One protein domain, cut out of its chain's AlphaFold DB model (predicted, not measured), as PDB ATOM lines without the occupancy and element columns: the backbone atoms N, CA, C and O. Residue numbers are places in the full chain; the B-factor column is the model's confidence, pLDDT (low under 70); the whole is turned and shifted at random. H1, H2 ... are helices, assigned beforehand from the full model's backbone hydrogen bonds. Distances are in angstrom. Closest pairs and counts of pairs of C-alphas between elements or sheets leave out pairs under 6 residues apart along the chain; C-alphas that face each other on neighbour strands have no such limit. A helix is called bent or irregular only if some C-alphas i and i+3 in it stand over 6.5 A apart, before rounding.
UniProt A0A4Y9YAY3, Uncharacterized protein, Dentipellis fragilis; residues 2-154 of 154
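AT A GLANCE: This is residues 2 to 154 of the 154 residues of an uncharacterized protein of Dentipellis fragilis (UniProt A0A4Y9YAY3). Four long helices, H4, H2, H3 and H6, run lengthwise in an open assembly, with short H1 between H3 and H4, and tiny H5 at the turn from H4 to H6. Residues 50 to 55 stick out at one end, residues 87 to 92 at the other. The 153 printed residues hold six named helices, H1 to H6 in order, and no named strand: all helix, loose, with a radius of gyration of the C-alphas of 19.1 A, and flat, spanning 59 by 44 by 22 A.

HOW THE PARTS SIT: H4, residues 91 to 124, touches H1, residues 2 to 11, with residues 98 to 109 alone; the closest C-alphas, of His 3 and Met 108, are 5.9 A apart. Residues 70 to 79 alone of H3, residues 58 to 87, touch H1, closest at the C-alphas of Gly 8 and Gly 74, 4.3 A. H1, H2, residues 16 to 42, and H3 form an up and down bundle, each helix running against the one before it in the chain. H6, residues 133 to 153, touches H2 with residues 150 to 153 alone, closest at the C-alphas of Ala 25 and Leu 153, 5.5 A. H5, residues 126 to 129, touches H4 only at the corner, closest at the C-alphas of Phe 122 and Trp 129, 5.8 A. H2 and H4 are apart. Every O i to N i+4 pair is within hydrogen-bond range in H1, H2 and H6, against 21 of 26 in H3 and 25 of 30 in H4; H5 is too short for one.

IN THESE COORDINATES: H4 is 45.7 A long, H2 38.8 A, H6 30.6 A. H3, 43.1 A, is irregular, C-alphas 81 and 84 being 7.4 A apart, with a kink of 43 degrees near residue 81. H1 begins at C-alpha 2 (177.972, 154.258, 144.663); H6 ends at C-alpha 153 (197.858, 159.800, 153.972).

THE WHOLE: The C-alphas farthest apart, of Glu 50 and Gly 89, are 61.8 A apart. The printed part has no cut; the link from H2 to H3 is long. Residues 45 to 58, 84 to 90 and 154 have pLDDT under 70.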
ATOM      1  N   ILE A   2     177.610 155.550 145.279       78.25
ATOM      2  CA  ILE A   2     177.972 154.258 144.663       78.25
ATOM      3  C   ILE A   2     179.471 153.954 144.803       78.25
ATOM      4  O   ILE A   2     179.835 152.825 145.116       78.25
ATOM      5  N   HIS A   3     180.338 154.959 144.659       87.06
ATOM      6  CA  HIS A   3     181.778 154.787 144.868       87.06
ATOM      7  C   HIS A   3     182.112 154.371 146.307       87.06
ATOM      8  O   HIS A   3     182.887 153.443 146.498       87.06
ATOM      9  N   SER A   4     181.459 154.960 147.314       87.88
ATOM     10  CA  SER A   4     181.637 154.623 148.735       87.88
ATOM     11  C   SER A   4     181.283 153.157 149.047       87.88
ATOM     12  O   SER A   4     181.914 152.535 149.901       87.88
ATOM     13  N   LEU A   5     180.330 152.564 148.313       89.38
ATOM     14  CA  LEU A   5     180.003 151.136 148.415       89.38
ATOM     15  C   LEU A   5     181.134 150.251 147.869       89.38
ATOM     16  O   LEU A   5     181.526 149.283 148.519       89.38
ATOM     17  N   VAL A   6     181.686 150.597 146.701       87.88
ATOM     18  CA  VAL A   6     182.816 149.875 146.081       87.88
ATOM     19  C   VAL A   6     184.083 149.996 146.934       87.88
ATOM     20  O   VAL A   6     184.826 149.028 147.099       87.88
ATOM     21  N   ILE A   7     184.302 151.163 147.539       89.94
ATOM     22  CA  ILE A   7     185.384 151.408 148.496       89.94
ATOM     23  C   ILE A   7     185.240 150.491 149.720       89.94
ATOM     24  O   ILE A   7     186.202 149.820 150.090       89.94
ATOM     25  N   GLY A   8     184.042 150.397 150.308       90.75
ATOM     26  CA  GLY A   8     183.771 149.481 151.422       90.75
ATOM     27  C   GLY A   8     184.015 148.010 151.061       90.75
ATOM     28  O   GLY A   8     184.598 147.265 151.846       90.75
ATOM     29  N   LEU A   9     183.643 147.604 149.845       90.06
ATOM     30  CA  LEU A   9     183.913 146.257 149.337       90.06
ATOM     31  C   LEU A   9     185.418 146.004 149.189       90.06
ATOM     32  O   LEU A   9     185.901 144.958 149.607       90.06
ATOM     33  N   THR A  10     186.173 146.969 148.671       88.44
ATOM     34  CA  THR A  10     187.639 146.875 148.542       88.44
ATOM     35  C   THR A  10     188.309 146.747 149.914       88.44
ATOM     36  O   THR A  10     189.171 145.893 150.111       88.44
ATOM     37  N   LEU A  11     187.847 147.524 150.899       89.56
ATOM     38  CA  LEU A  11     188.348 147.486 152.272       89.56
ATOM     39  C   LEU A  11     188.173 146.114 152.941       89.56
ATOM     40  O   LEU A  11     188.991 145.727 153.767       89.56
ATOM     41  N   SER A  12     187.123 145.371 152.577       89.12
ATOM     42  CA  SER A  12     186.871 144.023 153.109       89.12
ATOM     43  C   SER A  12     187.868 142.959 152.624       89.12
ATOM     44  O   SER A  12     187.973 141.895 153.229       89.12
ATOM     45  N   ILE A  13     188.567 143.243 151.519       87.50
ATOM     46  CA  ILE A  13     189.508 142.345 150.835       87.50
ATOM     47  C   ILE A  13     190.952 142.720 151.201       87.50
ATOM     48  O   ILE A  13     191.809 141.844 151.311       87.50
ATOM     49  N   ALA A  14     191.203 144.014 151.426       86.25
ATOM     50  CA  ALA A  14     192.502 144.542 151.815       86.25
ATOM     51  C   ALA A  14     193.019 143.901 153.114       86.25
ATOM     52  O   ALA A  14     192.265 143.626 154.048       86.25
ATOM     53  N   SER A  15     194.329 143.665 153.185       81.94
ATOM     54  CA  SER A  15     194.978 142.996 154.321       81.94
ATOM     55  C   SER A  15     196.336 143.624 154.651       81.94
ATOM     56  O   SER A  15     196.999 144.197 153.793       81.94
ATOM     57  N   GLY A  16     196.784 143.500 155.905       86.06
ATOM     58  CA  GLY A  16     198.113 143.960 156.330       86.06
ATOM     59  C   GLY A  16     198.289 145.486 156.310       86.06
ATOM     60  O   GLY A  16     197.445 146.228 156.819       86.06
ATOM     61  N   SER A  17     199.412 145.959 155.758       86.31
ATOM     62  CA  SER A  17     199.720 147.393 155.642       86.31
ATOM     63  C   SER A  17     198.746 148.131 154.727       86.31
ATOM     64  O   SER A  17     198.381 149.266 155.030       86.31
ATOM     65  N   ASP A  18     198.283 147.468 153.663       84.50
ATOM     66  CA  ASP A  18     197.391 148.052 152.658       84.50
ATOM     67  C   ASP A  18     196.034 148.384 153.284       84.50
ATOM     68  O   ASP A  18     195.520 149.480 153.098       84.50
ATOM     69  N   PHE A  19     195.516 147.502 154.148       88.38
ATOM     70  CA  PHE A  19     194.318 147.782 154.943       88.38
ATOM     71  C   PHE A  19     194.486 149.028 155.821       88.38
ATOM     72  O   PHE A  19     193.602 149.877 155.863       88.38
ATOM     73  N   THR A  20     195.618 149.156 156.518       89.88
ATOM     74  CA  THR A  20     195.839 150.269 157.458       89.88
ATOM     75  C   THR A  20     195.916 151.610 156.728       89.88
ATOM     76  O   THR A  20     195.252 152.563 157.138       89.88
ATOM     77  N   SER A  21     196.681 151.671 155.630       89.56
ATOM     78  CA  SER A  21     196.756 152.864 154.775       89.56
ATOM     79  C   SER A  21     195.383 153.194 154.172       89.56
ATOM     80  O   SER A  21     194.896 154.319 154.291       89.56
ATOM     81  N   LEU A  22     194.684 152.186 153.639       88.62
ATOM     82  CA  LEU A  22     193.380 152.358 153.006       88.62
ATOM     83  C   LEU A  22     192.305 152.842 153.999       88.62
ATOM     84  O   LEU A  22     191.556 153.763 153.678       88.62
ATOM     85  N   VAL A  23     192.253 152.300 155.224       91.06
ATOM     86  CA  VAL A  23     191.365 152.794 156.295       91.06
ATOM     87  C   VAL A  23     191.665 154.256 156.623       91.06
ATOM     88  O   VAL A  23     190.730 155.047 156.752       91.06
ATOM     89  N   ALA A  24     192.941 154.626 156.767       90.75
ATOM     90  CA  ALA A  24     193.330 155.994 157.101       90.75
ATOM     91  C   ALA A  24     192.912 156.982 155.999       90.75
ATOM     92  O   ALA A  24     192.253 157.987 156.285       90.75
ATOM     93  N   ALA A  25     193.218 156.657 154.739       89.88
ATOM     94  CA  ALA A  25     192.857 157.466 153.581       89.88
ATOM     95  C   ALA A  25     191.332 157.610 153.429       89.88
ATOM     96  O   ALA A  25     190.824 158.727 153.298       89.88
ATOM     97  N   ILE A  26     190.573 156.508 153.513       89.25
ATOM     98  CA  ILE A  26     189.105 156.539 153.396       89.25
ATOM     99  C   ILE A  26     188.467 157.243 154.593       89.25
ATOM    100  O   ILE A  26     187.490 157.960 154.410       89.25
ATOM    101  N   GLY A  27     188.995 157.086 155.809       91.38
ATOM    102  CA  GLY A  27     188.484 157.782 156.990       91.38
ATOM    103  C   GLY A  27     188.553 159.300 156.826       91.38
ATOM    104  O   GLY A  27     187.572 160.002 157.075       91.38
ATOM    105  N   PHE A  28     189.683 159.801 156.323       89.81
ATOM    106  CA  PHE A  28     189.841 161.212 155.988       89.81
ATOM    107  C   PHE A  28     188.927 161.616 154.818       89.81
ATOM    108  O   PHE A  28     188.200 162.601 154.922       89.81
ATOM    109  N   HIS A  29     188.861 160.825 153.743       88.00
ATOM    110  CA  HIS A  29     187.970 161.071 152.600       88.00
ATOM    111  C   HIS A  29     186.497 161.167 152.984       88.00
ATOM    112  O   HIS A  29     185.830 162.157 152.676       88.00
ATOM    113  N   GLN A  30     186.005 160.181 153.726       91.38
ATOM    114  CA  GLN A  30     184.607 160.105 154.108       91.38
ATOM    115  C   GLN A  30     184.221 161.226 155.078       91.38
ATOM    116  O   GLN A  30     183.075 161.671 155.059       91.38
ATOM    117  N   LEU A  31     185.171 161.745 155.863       91.25
ATOM    118  CA  LEU A  31     184.956 162.922 156.702       91.25
ATOM    119  C   LEU A  31     184.658 164.174 155.863       91.25
ATOM    120  O   LEU A  31     183.677 164.868 156.140       91.25
ATOM    121  N   PHE A  32     185.441 164.451 154.815       88.69
ATOM    122  CA  PHE A  32     185.197 165.614 153.948       88.69
ATOM    123  C   PHE A  32     183.966 165.444 153.064       88.69
ATOM    124  O   PHE A  32     183.200 166.395 152.902       88.69
ATOM    125  N   GLU A  33     183.724 164.239 152.542       88.12
ATOM    126  CA  GLU A  33     182.487 163.951 151.815       88.12
ATOM    127  C   GLU A  33     181.252 164.139 152.708       88.12
ATOM    128  O   GLU A  33     180.267 164.743 152.280       88.12
ATOM    129  N   GLY A  34     181.319 163.693 153.967       90.19
ATOM    130  CA  GLY A  34     180.244 163.854 154.945       90.19
ATOM    131  C   GLY A  34     179.998 165.315 155.321       90.19
ATOM    132  O   GLY A  34     178.848 165.747 155.389       90.19
ATOM    133  N   LEU A  35     181.063 166.102 155.498       90.56
ATOM    134  CA  LEU A  35     180.968 167.539 155.761       90.56
ATOM    135  C   LEU A  35     180.360 168.298 154.569       90.56
ATOM    136  O   LEU A  35     179.447 169.103 154.755       90.56
ATOM    137  N   SER A  36     180.811 168.004 153.345       86.62
ATOM    138  CA  SER A  36     180.279 168.596 152.109       86.62
ATOM    139  C   SER A  36     178.790 168.286 151.926       86.62
ATOM    140  O   SER A  36     177.972 169.188 151.714       86.62
ATOM    141  N   LEU A  37     178.408 167.017 152.098       88.81
ATOM    142  CA  LEU A  37     177.015 166.581 152.049       88.81
ATOM    143  C   LEU A  37     176.183 167.228 153.165       88.81
ATOM    144  O   LEU A  37     175.065 167.671 152.906       88.81
ATOM    145  N   GLY A  38     176.734 167.373 154.372       88.88
ATOM    146  CA  GLY A  38     176.094 168.075 155.486       88.88
ATOM    147  C   GLY A  38     175.760 169.535 155.166       88.88
ATOM    148  O   GLY A  38     174.634 169.971 155.406       88.88
ATOM    149  N   ILE A  39     176.693 170.273 154.549       87.88
ATOM    150  CA  ILE A  39     176.472 171.660 154.103       87.88
ATOM    151  C   ILE A  39     175.370 171.717 153.036       87.88
ATOM    152  O   ILE A  39     174.466 172.551 153.127       87.88
ATOM    153  N   ARG A  40     175.388 170.804 152.053       84.94
ATOM    154  CA  ARG A  40     174.351 170.736 151.006       84.94
ATOM    155  C   ARG A  40     172.971 170.404 151.588       84.94
ATOM    156  O   ARG A  40     171.986 171.025 151.198       84.94
ATOM    157  N   ILE A  41     172.889 169.489 152.559       85.50
ATOM    158  CA  ILE A  41     171.639 169.151 153.261       85.50
ATOM    159  C   ILE A  41     171.115 170.337 154.076       85.50
ATOM    160  O   ILE A  41     169.905 170.582 154.080       85.50
ATOM    161  N   ALA A  42     171.997 171.074 154.756       84.62
ATOM    162  CA  ALA A  42     171.623 172.256 155.529       84.62
ATOM    163  C   ALA A  42     171.046 173.375 154.643       84.62
ATOM    164  O   ALA A  42     170.146 174.092 155.076       84.62
ATOM    165  N   GLY A  43     171.518 173.483 153.396       80.44
ATOM    166  CA  GLY A  43     171.017 174.435 152.403       80.44
ATOM    167  C   GLY A  43     169.687 174.055 151.739       80.44
ATOM    168  O   GLY A  43     169.102 174.887 151.049       80.44
ATOM    169  N   LEU A  44     169.179 172.828 151.926       79.75
ATOM    170  CA  LEU A  44     167.890 172.428 151.353       79.75
ATOM    171  C   LEU A  44     166.747 173.225 152.001       79.75
ATOM    172  O   LEU A  44     166.693 173.276 153.235       79.75
ATOM    173  N   PRO A  45     165.782 173.768 151.229       69.62
ATOM    174  CA  PRO A  45     164.629 174.465 151.787       69.62
ATOM    175  C   PRO A  45     163.932 173.577 152.818       69.62
ATOM    176  O   PRO A  45     163.623 172.413 152.541       69.62
ATOM    177  N   ALA A  46     163.708 174.095 154.028       62.81
ATOM    178  CA  ALA A  46     162.802 173.426 154.946       62.81
ATOM    179  C   ALA A  46     161.439 173.427 154.253       62.81
ATOM    180  O   ALA A  46     160.909 174.497 153.960       62.81
ATOM    181  N   ARG A  47     160.899 172.249 153.914       55.62
ATOM    182  CA  ARG A  47     159.490 172.180 153.516       55.62
ATOM    183  C   ARG A  47     158.727 172.828 154.660       55.62
ATOM    184  O   ARG A  47     158.946 172.433 155.802       55.62
ATOM    185  N   SER A  48     157.946 173.852 154.347       47.47
ATOM    186  CA  SER A  48     157.125 174.602 155.285       47.47
ATOM    187  C   SER A  48     156.213 173.621 156.018       47.47
ATOM    188  O   SER A  48     155.138 173.276 155.538       47.47
ATOM    189  N   SER A  49     156.684 173.087 157.140       48.56
ATOM    190  CA  SER A  49     155.828 172.445 158.116       48.56
ATOM    191  C   SER A  49     155.184 173.590 158.865       48.56
ATOM    192  O   SER A  49     155.796 174.217 159.725       48.56
ATOM    193  N   GLU A  50     153.955 173.881 158.471       48.78
ATOM    194  CA  GLU A  50     152.979 174.727 159.156       48.78
ATOM    195  C   GLU A  50     152.577 174.139 160.526       48.78
ATOM    196  O   GLU A  50     151.446 174.280 160.970       48.78
ATOM    197  N   ASP A  51     153.490 173.439 161.202       46.16
ATOM    198  CA  ASP A  51     153.239 172.780 162.472       46.16
ATOM    199  C   ASP A  51     154.528 172.789 163.303       46.16
ATOM    200  O   ASP A  51     155.595 172.386 162.831       46.16
ATOM    201  N   GLY A  52     154.439 173.330 164.519       45.91
ATOM    202  CA  GLY A  52     155.547 173.728 165.400       45.91
ATOM    203  C   GLY A  52     156.357 172.581 166.017       45.91
ATOM    204  O   GLY A  52     156.691 172.632 167.198       45.91
ATOM    205  N   GLY A  53     156.675 171.544 165.244       51.34
ATOM    206  CA  GLY A  53     157.493 170.410 165.661       51.34
ATOM    207  C   GLY A  53     158.963 170.583 165.281       51.34
ATOM    208  O   GLY A  53     159.298 170.797 164.118       51.34
ATOM    209  N   HIS A  54     159.862 170.420 166.252       50.38
ATOM    210  CA  HIS A  54     161.325 170.418 166.091       50.38
ATOM    211  C   HIS A  54     161.819 169.131 165.389       50.38
ATOM    212  O   HIS A  54     162.720 168.446 165.866       50.38
ATOM    213  N   HIS A  55     161.176 168.726 164.292       55.03
ATOM    214  CA  HIS A  55     161.484 167.491 163.578       55.03
ATOM    215  C   HIS A  55     162.336 167.815 162.353       55.03
ATOM    216  O   HIS A  55     161.937 168.581 161.476       55.03
ATOM    217  N   VAL A  56     163.523 167.208 162.276       59.22
ATOM    218  CA  VAL A  56     164.308 167.204 161.036       59.22
ATOM    219  C   VAL A  56     163.424 166.657 159.912       59.22
ATOM    220  O   VAL A  56     162.870 165.565 160.060       59.22
ATOM    221  N   PRO A  57     163.254 167.383 158.792       66.75
ATOM    222  CA  PRO A  57     162.374 166.925 157.732       66.75
ATOM    223  C   PRO A  57     162.867 165.568 157.221       66.75
ATOM    224  O   PRO A  57     164.038 165.423 156.867       66.75
ATOM    225  N   PHE A  58     161.955 164.592 157.170       69.19
ATOM    226  CA  PHE A  58     162.160 163.203 156.730       69.19
ATOM    227  C   PHE A  58     163.177 163.010 155.580       69.19
ATOM    228  O   PHE A  58     164.060 162.163 155.719       69.19
ATOM    229  N   PRO A  59     163.168 163.809 154.486       73.62
ATOM    230  CA  PRO A  59     164.161 163.662 153.416       73.62
ATOM    231  C   PRO A  59     165.612 163.933 153.849       73.62
ATOM    232  O   PRO A  59     166.521 163.285 153.343       73.62
ATOM    233  N   ARG A  60     165.857 164.850 154.796       82.19
ATOM    234  CA  ARG A  60     167.217 165.133 155.292       82.19
ATOM    235  C   ARG A  60     167.762 163.959 156.100       82.19
ATOM    236  O   ARG A  60     168.910 163.574 155.912       82.19
ATOM    237  N   ALA A  61     166.925 163.370 156.956       83.12
ATOM    238  CA  ALA A  61     167.296 162.203 157.750       83.12
ATOM    239  C   ALA A  61     167.650 161.003 156.855       83.12
ATOM    240  O   ALA A  61     168.663 160.348 157.087       83.12
ATOM    241  N   ILE A  62     166.883 160.768 155.784       87.38
ATOM    242  CA  ILE A  62     167.166 159.693 154.822       87.38
ATOM    243  C   ILE A  62     168.535 159.872 154.157       87.38
ATOM    244  O   ILE A  62     169.289 158.908 154.074       87.38
ATOM    245  N   LEU A  63     168.878 161.081 153.699       86.44
ATOM    246  CA  LEU A  63     170.161 161.324 153.027       86.44
ATOM    247  C   LEU A  63     171.359 161.060 153.952       86.44
ATOM    248  O   LEU A  63     172.339 160.454 153.522       86.44
ATOM    249  N   VAL A  64     171.260 161.455 155.226       87.81
ATOM    250  CA  VAL A  64     172.302 161.186 156.232       87.81
ATOM    251  C   VAL A  64     172.407 159.690 156.532       87.81
ATOM    252  O   VAL A  64     173.509 159.148 156.582       87.81
ATOM    253  N   VAL A  65     171.273 159.004 156.695       90.19
ATOM    254  CA  VAL A  65     171.243 157.557 156.960       90.19
ATOM    255  C   VAL A  65     171.809 156.767 155.780       90.19
ATOM    256  O   VAL A  65     172.616 155.863 155.985       90.19
ATOM    257  N   LEU A  66     171.444 157.123 154.545       90.12
ATOM    258  CA  LEU A  66     171.989 156.490 153.345       90.12
ATOM    259  C   LEU A  66     173.506 156.670 153.267       90.12
ATOM    260  O   LEU A  66     174.215 155.691 153.041       90.12
ATOM    261  N   PHE A  67     174.011 157.880 153.512       90.56
ATOM    262  CA  PHE A  67     175.450 158.139 153.565       90.56
ATOM    263  C   PHE A  67     176.150 157.262 154.615       90.56
ATOM    264  O   PHE A  67     177.133 156.592 154.303       90.56
ATOM    265  N   ALA A  68     175.605 157.203 155.833       91.00
ATOM    266  CA  ALA A  68     176.192 156.455 156.942       91.00
ATOM    267  C   ALA A  68     176.192 154.931 156.725       91.00
ATOM    268  O   ALA A  68     177.127 154.257 157.149       91.00
ATOM    269  N   ILE A  69     175.163 154.380 156.073       93.25
ATOM    270  CA  ILE A  69     175.022 152.928 155.865       93.25
ATOM    271  C   ILE A  69     175.813 152.434 154.652       93.25
ATOM    272  O   ILE A  69     176.239 151.282 154.640       93.25
ATOM    273  N   THR A  70     176.038 153.276 153.643       92.44
ATOM    274  CA  THR A  70     176.606 152.842 152.356       92.44
ATOM    275  C   THR A  70     177.979 152.171 152.498       92.44
ATOM    276  O   THR A  70     178.182 151.080 151.964       92.44
ATOM    277  N   THR A  71     178.908 152.774 153.248       91.31
ATOM    278  CA  THR A  71     180.265 152.223 153.424       91.31
ATOM    279  C   THR A  71     180.269 150.944 154.279       91.31
ATOM    280  O   THR A  71     180.809 149.938 153.813       91.31
ATOM    281  N   PRO A  72     179.614 150.891 155.463       92.31
ATOM    282  CA  PRO A  72     179.456 149.645 156.220       92.31
ATOM    283  C   PRO A  72     178.756 148.530 155.439       92.31
ATOM    284  O   PRO A  72     179.170 147.377 155.523       92.31
ATOM    285  N   ALA A  73     177.729 148.855 154.649       93.25
ATOM    286  CA  ALA A  73     177.051 147.878 153.803       93.25
ATOM    287  C   ALA A  73     178.007 147.285 152.757       93.25
ATOM    288  O   ALA A  73     178.029 146.070 152.585       93.25
ATOM    289  N   GLY A  74     178.842 148.115 152.119       91.56
ATOM    290  CA  GLY A  74     179.894 147.651 151.209       91.56
ATOM    291  C   GLY A  74     180.876 146.686 151.878       91.56
ATOM    292  O   GLY A  74     181.180 145.637 151.312       91.56
ATOM    293  N   ILE A  75     181.307 146.990 153.110       91.94
ATOM    294  CA  ILE A  75     182.193 146.117 153.900       91.94
ATOM    295  C   ILE A  75     181.515 144.778 154.196       91.94
ATOM    296  O   ILE A  75     182.104 143.729 153.957       91.94
ATOM    297  N   VAL A  76     180.271 144.794 154.687       93.38
ATOM    298  CA  VAL A  76     179.523 143.569 155.018       93.38
ATOM    299  C   VAL A  76     179.320 142.704 153.778       93.38
ATOM    300  O   VAL A  76     179.576 141.503 153.826       93.38
ATOM    301  N   ILE A  77     178.897 143.301 152.661       91.19
ATOM    302  CA  ILE A  77     178.709 142.582 151.397       91.19
ATOM    303  C   ILE A  77     180.032 141.971 150.936       91.19
ATOM    304  O   ILE A  77     180.064 140.792 150.600       91.19
ATOM    305  N   GLY A  78     181.125 142.733 150.968       89.06
ATOM    306  CA  GLY A  78     182.439 142.233 150.581       89.06
ATOM    307  C   GLY A  78     182.923 141.085 151.476       89.06
ATOM    308  O   GLY A  78     183.305 140.031 150.969       89.06
ATOM    309  N   LEU A  79     182.780 141.205 152.800       88.62
ATOM    310  CA  LEU A  79     183.093 140.112 153.724       88.62
ATOM    311  C   LEU A  79     182.277 138.859 153.394       88.62
ATOM    312  O   LEU A  79     182.850 137.778 153.303       88.62
ATOM    313  N   LEU A  80     180.968 138.979 153.162       89.12
ATOM    314  CA  LEU A  80     180.111 137.835 152.828       89.12
ATOM    315  C   LEU A  80     180.469 137.208 151.475       89.12
ATOM    316  O   LEU A  80     180.544 135.985 151.369       89.12
ATOM    317  N   SER A  81     180.722 138.024 150.450       86.56
ATOM    318  CA  SER A  81     181.056 137.552 149.104       86.56
ATOM    319  C   SER A  81     182.430 136.889 149.028       86.56
ATOM    320  O   SER A  81     182.582 135.899 148.315       86.56
ATOM    321  N   PHE A  82     183.421 137.390 149.771       80.81
ATOM    322  CA  PHE A  82     184.804 136.902 149.699       80.81
ATOM    323  C   PHE A  82     185.213 136.000 150.874       80.81
ATOM    324  O   PHE A  82     186.320 135.457 150.867       80.81
ATOM    325  N   SER A  83     184.317 135.740 151.836       74.56
ATOM    326  CA  SER A  83     184.568 134.839 152.977       74.56
ATOM    327  C   SER A  83     185.055 133.452 152.550       74.56
ATOM    328  O   SER A  83     185.996 132.921 153.137       74.56
ATOM    329  N   ALA A  84     184.463 132.860 151.508       65.62
ATOM    330  CA  ALA A  84     184.869 131.540 151.018       65.62
ATOM    331  C   ALA A  84     186.258 131.559 150.343       65.62
ATOM    332  O   ALA A  84     187.040 130.614 150.478       65.62
ATOM    333  N   SER A  85     186.596 132.651 149.653       64.88
ATOM    334  CA  SER A  85     187.883 132.820 148.965       64.88
ATOM    335  C   SER A  85     189.049 133.030 149.934       64.88
ATOM    336  O   SER A  85     190.132 132.508 149.679       64.88
ATOM    337  N   GLN A  86     188.811 133.692 151.074       61.78
ATOM    338  CA  GLN A  86     189.799 133.861 152.153       61.78
ATOM    339  C   GLN A  86     190.256 132.514 152.744       61.78
ATOM    340  O   GLN A  86     191.428 132.338 153.064       61.78
ATOM    341  N   HIS A  87     189.348 131.539 152.849       59.78
ATOM    342  CA  HIS A  87     189.635 130.222 153.437       59.78
ATOM    343  C   HIS A  87     190.286 129.234 152.457       59.78
ATOM    344  O   HIS A  87     190.830 128.217 152.880       59.78
ATOM    345  N   SER A  88     190.248 129.521 151.153       60.75
ATOM    346  CA  SER A  88     190.684 128.592 150.099       60.75
ATOM    347  C   SER A  88     192.166 128.749 149.700       60.75
ATOM    348  O   SER A  88     192.609 128.135 148.733       60.75
ATOM    349  N   GLY A  89     192.948 129.581 150.403       56.09
ATOM    350  CA  GLY A  89     194.407 129.705 150.222       56.09
ATOM    351  C   GLY A  89     194.883 130.396 148.929       56.09
ATOM    352  O   GLY A  89     196.087 130.545 148.713       56.09
ATOM    353  N   GLY A  90     193.969 130.857 148.070       65.75
ATOM    354  CA  GLY A  90     194.262 131.504 146.787       65.75
ATOM    355  C   GLY A  90     194.714 132.965 146.907       65.75
ATOM    356  O   GLY A  90     194.068 133.853 146.356       65.75
ATOM    357  N   THR A  91     195.830 133.226 147.593       70.50
ATOM    358  CA  THR A  91     196.346 134.587 147.872       70.50
ATOM    359  C   THR A  91     196.511 135.440 146.604       70.50
ATOM    360  O   THR A  91     196.195 136.627 146.604       70.50
ATOM    361  N   ALA A  92     196.946 134.842 145.488       78.81
ATOM    362  CA  ALA A  92     197.108 135.551 144.215       78.81
ATOM    363  C   ALA A  92     195.769 135.986 143.587       78.81
ATOM    364  O   ALA A  92     195.672 137.078 143.035       78.81
ATOM    365  N   HIS A  93     194.728 135.157 143.701       80.12
ATOM    366  CA  HIS A  93     193.395 135.473 143.188       80.12
ATOM    367  C   HIS A  93     192.753 136.618 143.984       80.12
ATOM    368  O   HIS A  93     192.148 137.512 143.398       80.12
ATOM    369  N   MET A  94     192.955 136.635 145.306       78.56
ATOM    370  CA  MET A  94     192.459 137.704 146.176       78.56
ATOM    371  C   MET A  94     193.110 139.053 145.844       78.56
ATOM    372  O   MET A  94     192.400 140.037 145.663       78.56
ATOM    373  N   LYS A  95     194.437 139.081 145.641       82.25
ATOM    374  CA  LYS A  95     195.149 140.295 145.204       82.25
ATOM    375  C   LYS A  95     194.719 140.783 143.820       82.25
ATOM    376  O   LYS A  95     194.691 141.984 143.571       82.25
ATOM    377  N   LEU A  96     194.379 139.870 142.908       86.00
ATOM    378  CA  LEU A  96     193.865 140.237 141.588       86.00
ATOM    379  C   LEU A  96     192.490 140.910 141.712       86.00
ATOM    380  O   LEU A  96     192.276 141.967 141.121       86.00
ATOM    381  N   ILE A  97     191.584 140.341 142.514       84.31
ATOM    382  CA  ILE A  97     190.271 140.945 142.786       84.31
ATOM    383  C   ILE A  97     190.435 142.305 143.464       84.31
ATOM    384  O   ILE A  97     189.800 143.264 143.036       84.31
ATOM    385  N   GLU A  98     191.300 142.405 144.474       84.88
ATOM    386  CA  GLU A  98     191.628 143.666 145.143       84.88
ATOM    387  C   GLU A  98     192.088 144.721 144.131       84.88
ATOM    388  O   GLU A  98     191.531 145.815 144.089       84.88
ATOM    389  N   GLY A  99     193.025 144.374 143.243       86.75
ATOM    390  CA  GLY A  99     193.515 145.272 142.197       86.75
ATOM    391  C   GLY A  99     192.427 145.723 141.217       86.75
ATOM    392  O   GLY A  99     192.355 146.907 140.885       86.75
ATOM    393  N   ILE A 100     191.544 144.814 140.782       89.38
ATOM    394  CA  ILE A 100     190.405 145.158 139.914       89.38
ATOM    395  C   ILE A 100     189.440 146.099 140.640       89.38
ATOM    396  O   ILE A 100     189.021 147.105 140.067       89.38
ATOM    397  N   MET A 101     189.099 145.802 141.895       86.69
ATOM    398  CA  MET A 101     188.185 146.628 142.685       86.69
ATOM    399  C   MET A 101     188.781 148.012 142.962       86.69
ATOM    400  O   MET A 101     188.085 149.012 142.792       86.69
ATOM    401  N   CYS A 102     190.084 148.091 143.256       86.88
ATOM    402  CA  CYS A 102     190.829 149.345 143.350       86.88
ATOM    403  C   CYS A 102     190.776 150.148 142.044       86.88
ATOM    404  O   CYS A 102     190.502 151.345 142.083       86.88
ATOM    405  N   ALA A 103     190.984 149.514 140.884       91.25
ATOM    406  CA  ALA A 103     190.935 150.195 139.589       91.25
ATOM    407  C   ALA A 103     189.530 150.732 139.261       91.25
ATOM    408  O   ALA A 103     189.392 151.877 138.826       91.25
ATOM    409  N   ILE A 104     188.483 149.937 139.512       91.00
ATOM    410  CA  ILE A 104     187.083 150.360 139.342       91.00
ATOM    411  C   ILE A 104     186.773 151.536 140.272       91.00
ATOM    412  O   ILE A 104     186.213 152.543 139.839       91.00
ATOM    413  N   SER A 105     187.167 151.429 141.541       88.81
ATOM    414  CA  SER A 105     186.955 152.468 142.547       88.81
ATOM    415  C   SER A 105     187.669 153.773 142.179       88.81
ATOM    416  O   SER A 105     187.053 154.839 142.188       88.81
ATOM    417  N   ALA A 106     188.931 153.694 141.748       88.94
ATOM    418  CA  ALA A 106     189.696 154.843 141.271       88.94
ATOM    419  C   ALA A 106     189.027 155.514 140.061       88.94
ATOM    420  O   ALA A 106     188.895 156.736 140.036       88.94
ATOM    421  N   GLY A 107     188.537 154.736 139.089       91.56
ATOM    422  CA  GLY A 107     187.793 155.267 137.943       91.56
ATOM    423  C   GLY A 107     186.513 156.004 138.353       91.56
ATOM    424  O   GLY A 107     186.245 157.102 137.864       91.56
ATOM    425  N   MET A 108     185.758 155.446 139.303       90.44
ATOM    426  CA  MET A 108     184.561 156.086 139.857       90.44
ATOM    427  C   MET A 108     184.888 157.390 140.597       90.44
ATOM    428  O   MET A 108     184.167 158.372 140.439       90.44
ATOM    429  N   LEU A 109     185.983 157.430 141.364       88.25
ATOM    430  CA  LEU A 109     186.442 158.639 142.058       88.25
ATOM    431  C   LEU A 109     186.887 159.734 141.081       88.25
ATOM    432  O   LEU A 109     186.550 160.900 141.277       88.25
ATOM    433  N   VAL A 110     187.592 159.367 140.006       90.44
ATOM    434  CA  VAL A 110     187.963 160.311 138.939       90.44
ATOM    435  C   VAL A 110     186.713 160.872 138.263       90.44
ATOM    436  O   VAL A 110     186.628 162.080 138.053       90.44
ATOM    437  N   TYR A 111     185.718 160.030 137.964       91.94
ATOM    438  CA  TYR A 111     184.438 160.494 137.427       91.94
ATOM    439  C   TYR A 111     183.727 161.451 138.398       91.94
ATOM    440  O   TYR A 111     183.315 162.534 137.986       91.94
ATOM    441  N   ALA A 112     183.638 161.100 139.683       88.25
ATOM    442  CA  ALA A 112     182.993 161.930 140.699       88.25
ATOM    443  C   ALA A 112     183.678 163.300 140.847       88.25
ATOM    444  O   ALA A 112     183.022 164.340 140.824       88.25
ATOM    445  N   VAL A 113     185.012 163.334 140.921       87.50
ATOM    446  CA  VAL A 113     185.765 164.593 141.016       87.50
ATOM    447  C   VAL A 113     185.630 165.422 139.738       87.50
ATOM    448  O   VAL A 113     185.329 166.608 139.819       87.50
ATOM    449  N   CYS A 114     185.821 164.834 138.557       89.88
ATOM    450  CA  CYS A 114     185.834 165.596 137.307       89.88
ATOM    451  C   CYS A 114     184.433 166.025 136.852       89.88
ATOM    452  O   CYS A 114     184.227 167.181 136.484       89.88
ATOM    453  N   VAL A 115     183.474 165.098 136.850       90.75
ATOM    454  CA  VAL A 115     182.147 165.303 136.255       90.75
ATOM    455  C   VAL A 115     181.148 165.799 137.292       90.75
ATOM    456  O   VAL A 115     180.443 166.772 137.039       90.75
ATOM    457  N   GLU A 116     181.082 165.173 138.465       86.88
ATOM    458  CA  GLU A 116     180.067 165.540 139.460       86.88
ATOM    459  C   GLU A 116     180.461 166.803 140.239       86.88
ATOM    460  O   GLU A 116     179.616 167.669 140.455       86.88
ATOM    461  N   MET A 117     181.735 166.936 140.626       86.62
ATOM    462  CA  MET A 117     182.217 168.064 141.433       86.62
ATOM    463  C   MET A 117     182.746 169.219 140.572       86.62
ATOM    464  O   MET A 117     182.175 170.303 140.604       86.62
ATOM    465  N   LEU A 118     183.811 169.027 139.781       88.00
ATOM    466  CA  LEU A 118     184.421 170.124 139.013       88.00
ATOM    467  C   LEU A 118     183.476 170.677 137.947       88.00
ATOM    468  O   LEU A 118     183.242 171.884 137.910       88.00
ATOM    469  N   ALA A 119     182.931 169.826 137.077       87.75
ATOM    470  CA  ALA A 119     182.005 170.306 136.057       87.75
ATOM    471  C   ALA A 119     180.704 170.827 136.689       87.75
ATOM    472  O   ALA A 119     180.224 171.886 136.287       87.75
ATOM    473  N   GLY A 120     180.182 170.154 137.719       84.69
ATOM    474  CA  GLY A 120     179.011 170.606 138.475       84.69
ATOM    475  C   GLY A 120     179.177 172.005 139.072       84.69
ATOM    476  O   GLY A 120     178.365 172.888 138.800       84.69
ATOM    477  N   ASP A 121     180.251 172.225 139.830       84.12
ATOM    478  CA  ASP A 121     180.439 173.455 140.598       84.12
ATOM    479  C   ASP A 121     181.072 174.591 139.760       84.12
ATOM    480  O   ASP A 121     180.733 175.748 139.978       84.12
ATOM    481  N   PHE A 122     181.955 174.318 138.784       83.25
ATOM    482  CA  PHE A 122     182.646 175.374 138.010       83.25
ATOM    483  C   PHE A 122     182.088 175.630 136.609       83.25
ATOM    484  O   PHE A 122     182.190 176.756 136.121       83.25
ATOM    485  N   VAL A 123     181.546 174.609 135.939       82.62
ATOM    486  CA  VAL A 123     181.069 174.732 134.547       82.62
ATOM    487  C   VAL A 123     179.558 174.939 134.508       82.62
ATOM    488  O   VAL A 123     179.071 175.769 133.741       82.62
ATOM    489  N   LEU A 124     178.817 174.192 135.326       83.25
ATOM    490  CA  LEU A 124     177.357 174.157 135.292       83.25
ATOM    491  C   LEU A 124     176.701 175.123 136.284       83.25
ATOM    492  O   LEU A 124     175.552 175.502 136.055       83.25
ATOM    493  N   ASP A 125     177.396 175.559 137.340       81.50
ATOM    494  CA  ASP A 125     176.862 176.535 138.295       81.50
ATOM    495  C   ASP A 125     177.075 177.987 137.805       81.50
ATOM    496  O   ASP A 125     178.195 178.521 137.841       81.50
ATOM    497  N   PRO A 126     176.003 178.695 137.391       74.81
ATOM    498  CA  PRO A 126     176.109 180.065 136.905       74.81
ATOM    499  C   PRO A 126     176.517 181.061 137.999       74.81
ATOM    500  O   PRO A 126     176.961 182.163 137.668       74.81
ATOM    501  N   THR A 127     176.383 180.717 139.282       79.31
ATOM    502  CA  THR A 127     176.774 181.581 140.403       79.31
ATOM    503  C   THR A 127     178.284 181.580 140.629       79.31
ATOM    504  O   THR A 127     178.850 182.633 140.935       79.31
ATOM    505  N   LEU A 128     178.956 180.439 140.429       76.81
ATOM    506  CA  LEU A 128     180.405 180.324 140.597       76.81
ATOM    507  C   LEU A 128     181.159 180.776 139.343       76.81
ATOM    508  O   LEU A 128     182.131 181.526 139.462       76.81
ATOM    509  N   TRP A 129     180.691 180.418 138.145       76.00
ATOM    510  CA  TRP A 129     181.295 180.870 136.883       76.00
ATOM    511  C   TRP A 129     181.246 182.406 136.720       76.00
ATOM    512  O   TRP A 129     182.189 183.000 136.203       76.00
ATOM    513  N   ARG A 130     180.187 183.072 137.214       79.19
ATOM    514  CA  ARG A 130     180.073 184.549 137.214       79.19
ATOM    515  C   ARG A 130     180.782 185.228 138.389       79.19
ATOM    516  O   ARG A 130     180.809 186.457 138.448       79.19
ATOM    517  N   SER A 131     181.291 184.462 139.351       83.38
ATOM    518  CA  SER A 131     181.972 185.025 140.517       83.38
ATOM    519  C   SER A 131     183.364 185.552 140.158       83.38
ATOM    520  O   SER A 131     183.963 185.151 139.164       83.38
ATOM    521  N   GLY A 132     183.883 186.482 140.964       86.88
ATOM    522  CA  GLY A 132     185.206 187.057 140.726       86.88
ATOM    523  C   GLY A 132     186.314 186.000 140.770       86.88
ATOM    524  O   GLY A 132     186.248 185.059 141.564       86.88
ATOM    525  N   ALA A 133     187.366 186.205 139.971       85.81
ATOM    526  CA  ALA A 133     188.491 185.274 139.827       85.81
ATOM    527  C   ALA A 133     189.094 184.827 141.172       85.81
ATOM    528  O   ALA A 133     189.468 183.671 141.318       85.81
ATOM    529  N   MET A 134     189.111 185.703 142.184       88.38
ATOM    530  CA  MET A 134     189.576 185.372 143.537       88.38
ATOM    531  C   MET A 134     188.790 184.217 144.179       88.38
ATOM    532  O   MET A 134     189.377 183.359 144.830       88.38
ATOM    533  N   LYS A 135     187.463 184.174 144.018       86.31
ATOM    534  CA  LYS A 135     186.634 183.119 144.620       86.31
ATOM    535  C   LYS A 135     186.860 181.780 143.913       86.31
ATOM    536  O   LYS A 135     186.933 180.748 144.574       86.31
ATOM    537  N   GLN A 136     187.022 181.813 142.590       87.75
ATOM    538  CA  GLN A 136     187.317 180.632 141.777       87.75
ATOM    539  C   GLN A 136     188.704 180.058 142.088       87.75
ATOM    540  O   GLN A 136     188.832 178.851 142.286       87.75
ATOM    541  N   THR A 137     189.734 180.904 142.198       88.75
ATOM    542  CA  THR A 137     191.087 180.447 142.548       88.75
ATOM    543  C   THR A 137     191.163 179.918 143.973       88.75
ATOM    544  O   THR A 137     191.862 178.940 144.206       88.75
ATOM    545  N   LEU A 138     190.414 180.495 144.919       91.25
ATOM    546  CA  LEU A 138     190.352 179.994 146.295       91.25
ATOM    547  C   LEU A 138     189.648 178.630 146.366       91.25
ATOM    548  O   LEU A 138     190.133 177.740 147.058       91.25
ATOM    549  N   ALA A 139     188.568 178.430 145.602       89.00
ATOM    550  CA  ALA A 139     187.877 177.142 145.506       89.00
ATOM    551  C   ALA A 139     188.742 176.050 144.840       89.00
ATOM    552  O   ALA A 139     188.792 174.921 145.319       89.00
ATOM    553  N   LEU A 140     189.473 176.382 143.770       88.81
ATOM    554  CA  LEU A 140     190.448 175.457 143.175       88.81
ATOM    555  C   LEU A 140     191.626 175.195 144.122       88.81
ATOM    556  O   LEU A 140     192.085 174.064 144.244       88.81
ATOM    557  N   GLY A 141     192.095 176.225 144.827       92.31
ATOM    558  CA  GLY A 141     193.156 176.109 145.820       92.31
ATOM    559  C   GLY A 141     192.779 175.163 146.958       92.31
ATOM    560  O   GLY A 141     193.572 174.292 147.304       92.31
ATOM    561  N   SER A 142     191.563 175.267 147.505       90.88
ATOM    562  CA  SER A 142     191.098 174.360 148.561       90.88
ATOM    563  C   SER A 142     190.938 172.920 148.068       90.88
ATOM    564  O   SER A 142     191.294 171.996 148.800       90.88
ATOM    565  N   LEU A 143     190.492 172.718 146.822       89.19
ATOM    566  CA  LEU A 143     190.448 171.397 146.188       89.19
ATOM    567  C   LEU A 143     191.851 170.774 146.095       89.19
ATOM    568  O   LEU A 143     192.041 169.626 146.493       89.19
ATOM    569  N   LEU A 144     192.840 171.533 145.610       91.12
ATOM    570  CA  LEU A 144     194.224 171.065 145.487       91.12
ATOM    571  C   LEU A 144     194.860 170.773 146.848       91.12
ATOM    572  O   LEU A 144     195.566 169.779 146.987       91.12
ATOM    573  N   VAL A 145     194.584 171.597 147.862       92.56
ATOM    574  CA  VAL A 145     195.032 171.346 149.240       92.56
ATOM    575  C   VAL A 145     194.421 170.052 149.782       92.56
ATOM    576  O   VAL A 145     195.137 169.249 150.377       92.56
ATOM    577  N   GLY A 146     193.129 169.810 149.540       89.50
ATOM    578  CA  GLY A 146     192.472 168.555 149.907       89.50
ATOM    579  C   GLY A 146     193.094 167.341 149.212       89.50
ATOM    580  O   GLY A 146     193.388 166.343 149.867       89.50
ATOM    581  N   ALA A 147     193.364 167.440 147.907       88.50
ATOM    582  CA  ALA A 147     194.027 166.385 147.141       88.50
ATOM    583  C   ALA A 147     195.460 166.116 147.639       88.50
ATOM    584  O   ALA A 147     195.846 164.961 147.810       88.50
ATOM    585  N   ALA A 148     196.225 167.170 147.937       90.81
ATOM    586  CA  ALA A 148     197.562 167.045 148.509       90.81
ATOM    587  C   ALA A 148     197.522 166.370 149.889       90.81
ATOM    588  O   ALA A 148     198.305 165.458 150.147       90.81
ATOM    589  N   ALA A 149     196.573 166.748 150.752       89.69
ATOM    590  CA  ALA A 149     196.391 166.107 152.052       89.69
ATOM    591  C   ALA A 149     196.063 164.608 151.918       89.69
ATOM    592  O   ALA A 149     196.663 163.796 152.616       89.69
ATOM    593  N   MET A 150     195.183 164.231 150.983       87.56
ATOM    594  CA  MET A 150     194.882 162.822 150.684       87.56
ATOM    595  C   MET A 150     196.122 162.057 150.212       87.56
ATOM    596  O   MET A 150     196.346 160.938 150.658       87.56
ATOM    597  N   SER A 151     196.950 162.670 149.356       87.00
ATOM    598  CA  SER A 151     198.174 162.041 148.835       87.00
ATOM    599  C   SER A 151     199.267 161.816 149.885       87.00
ATOM    600  O   SER A 151     200.178 161.039 149.645       87.00
ATOM    601  N   LEU A 152     199.200 162.500 151.032       87.44
ATOM    602  CA  LEU A 152     200.142 162.306 152.140       87.44
ATOM    603  C   LEU A 152     199.711 161.186 153.096       87.44
ATOM    604  O   LEU A 152     200.539 160.688 153.855       87.44
ATOM    605  N   LEU A 153     198.423 160.835 153.104       80.94
ATOM    606  CA  LEU A 153     197.858 159.800 153.972       80.94
ATOM    607  C   LEU A 153     197.918 158.399 153.351       80.94
ATOM    608  O   LEU A 153     197.762 157.424 154.085       80.94
ATOM    609  N   GLY A 154     198.105 158.320 152.029       62.50
ATOM    610  CA  GLY A 154     198.151 157.088 151.240       62.50
ATOM    611  C   GLY A 154     199.535 156.800 150.692       62.50
ATOM    612  O   GLY A 154     200.015 157.634 149.896       62.50
TER     613      GLY A 154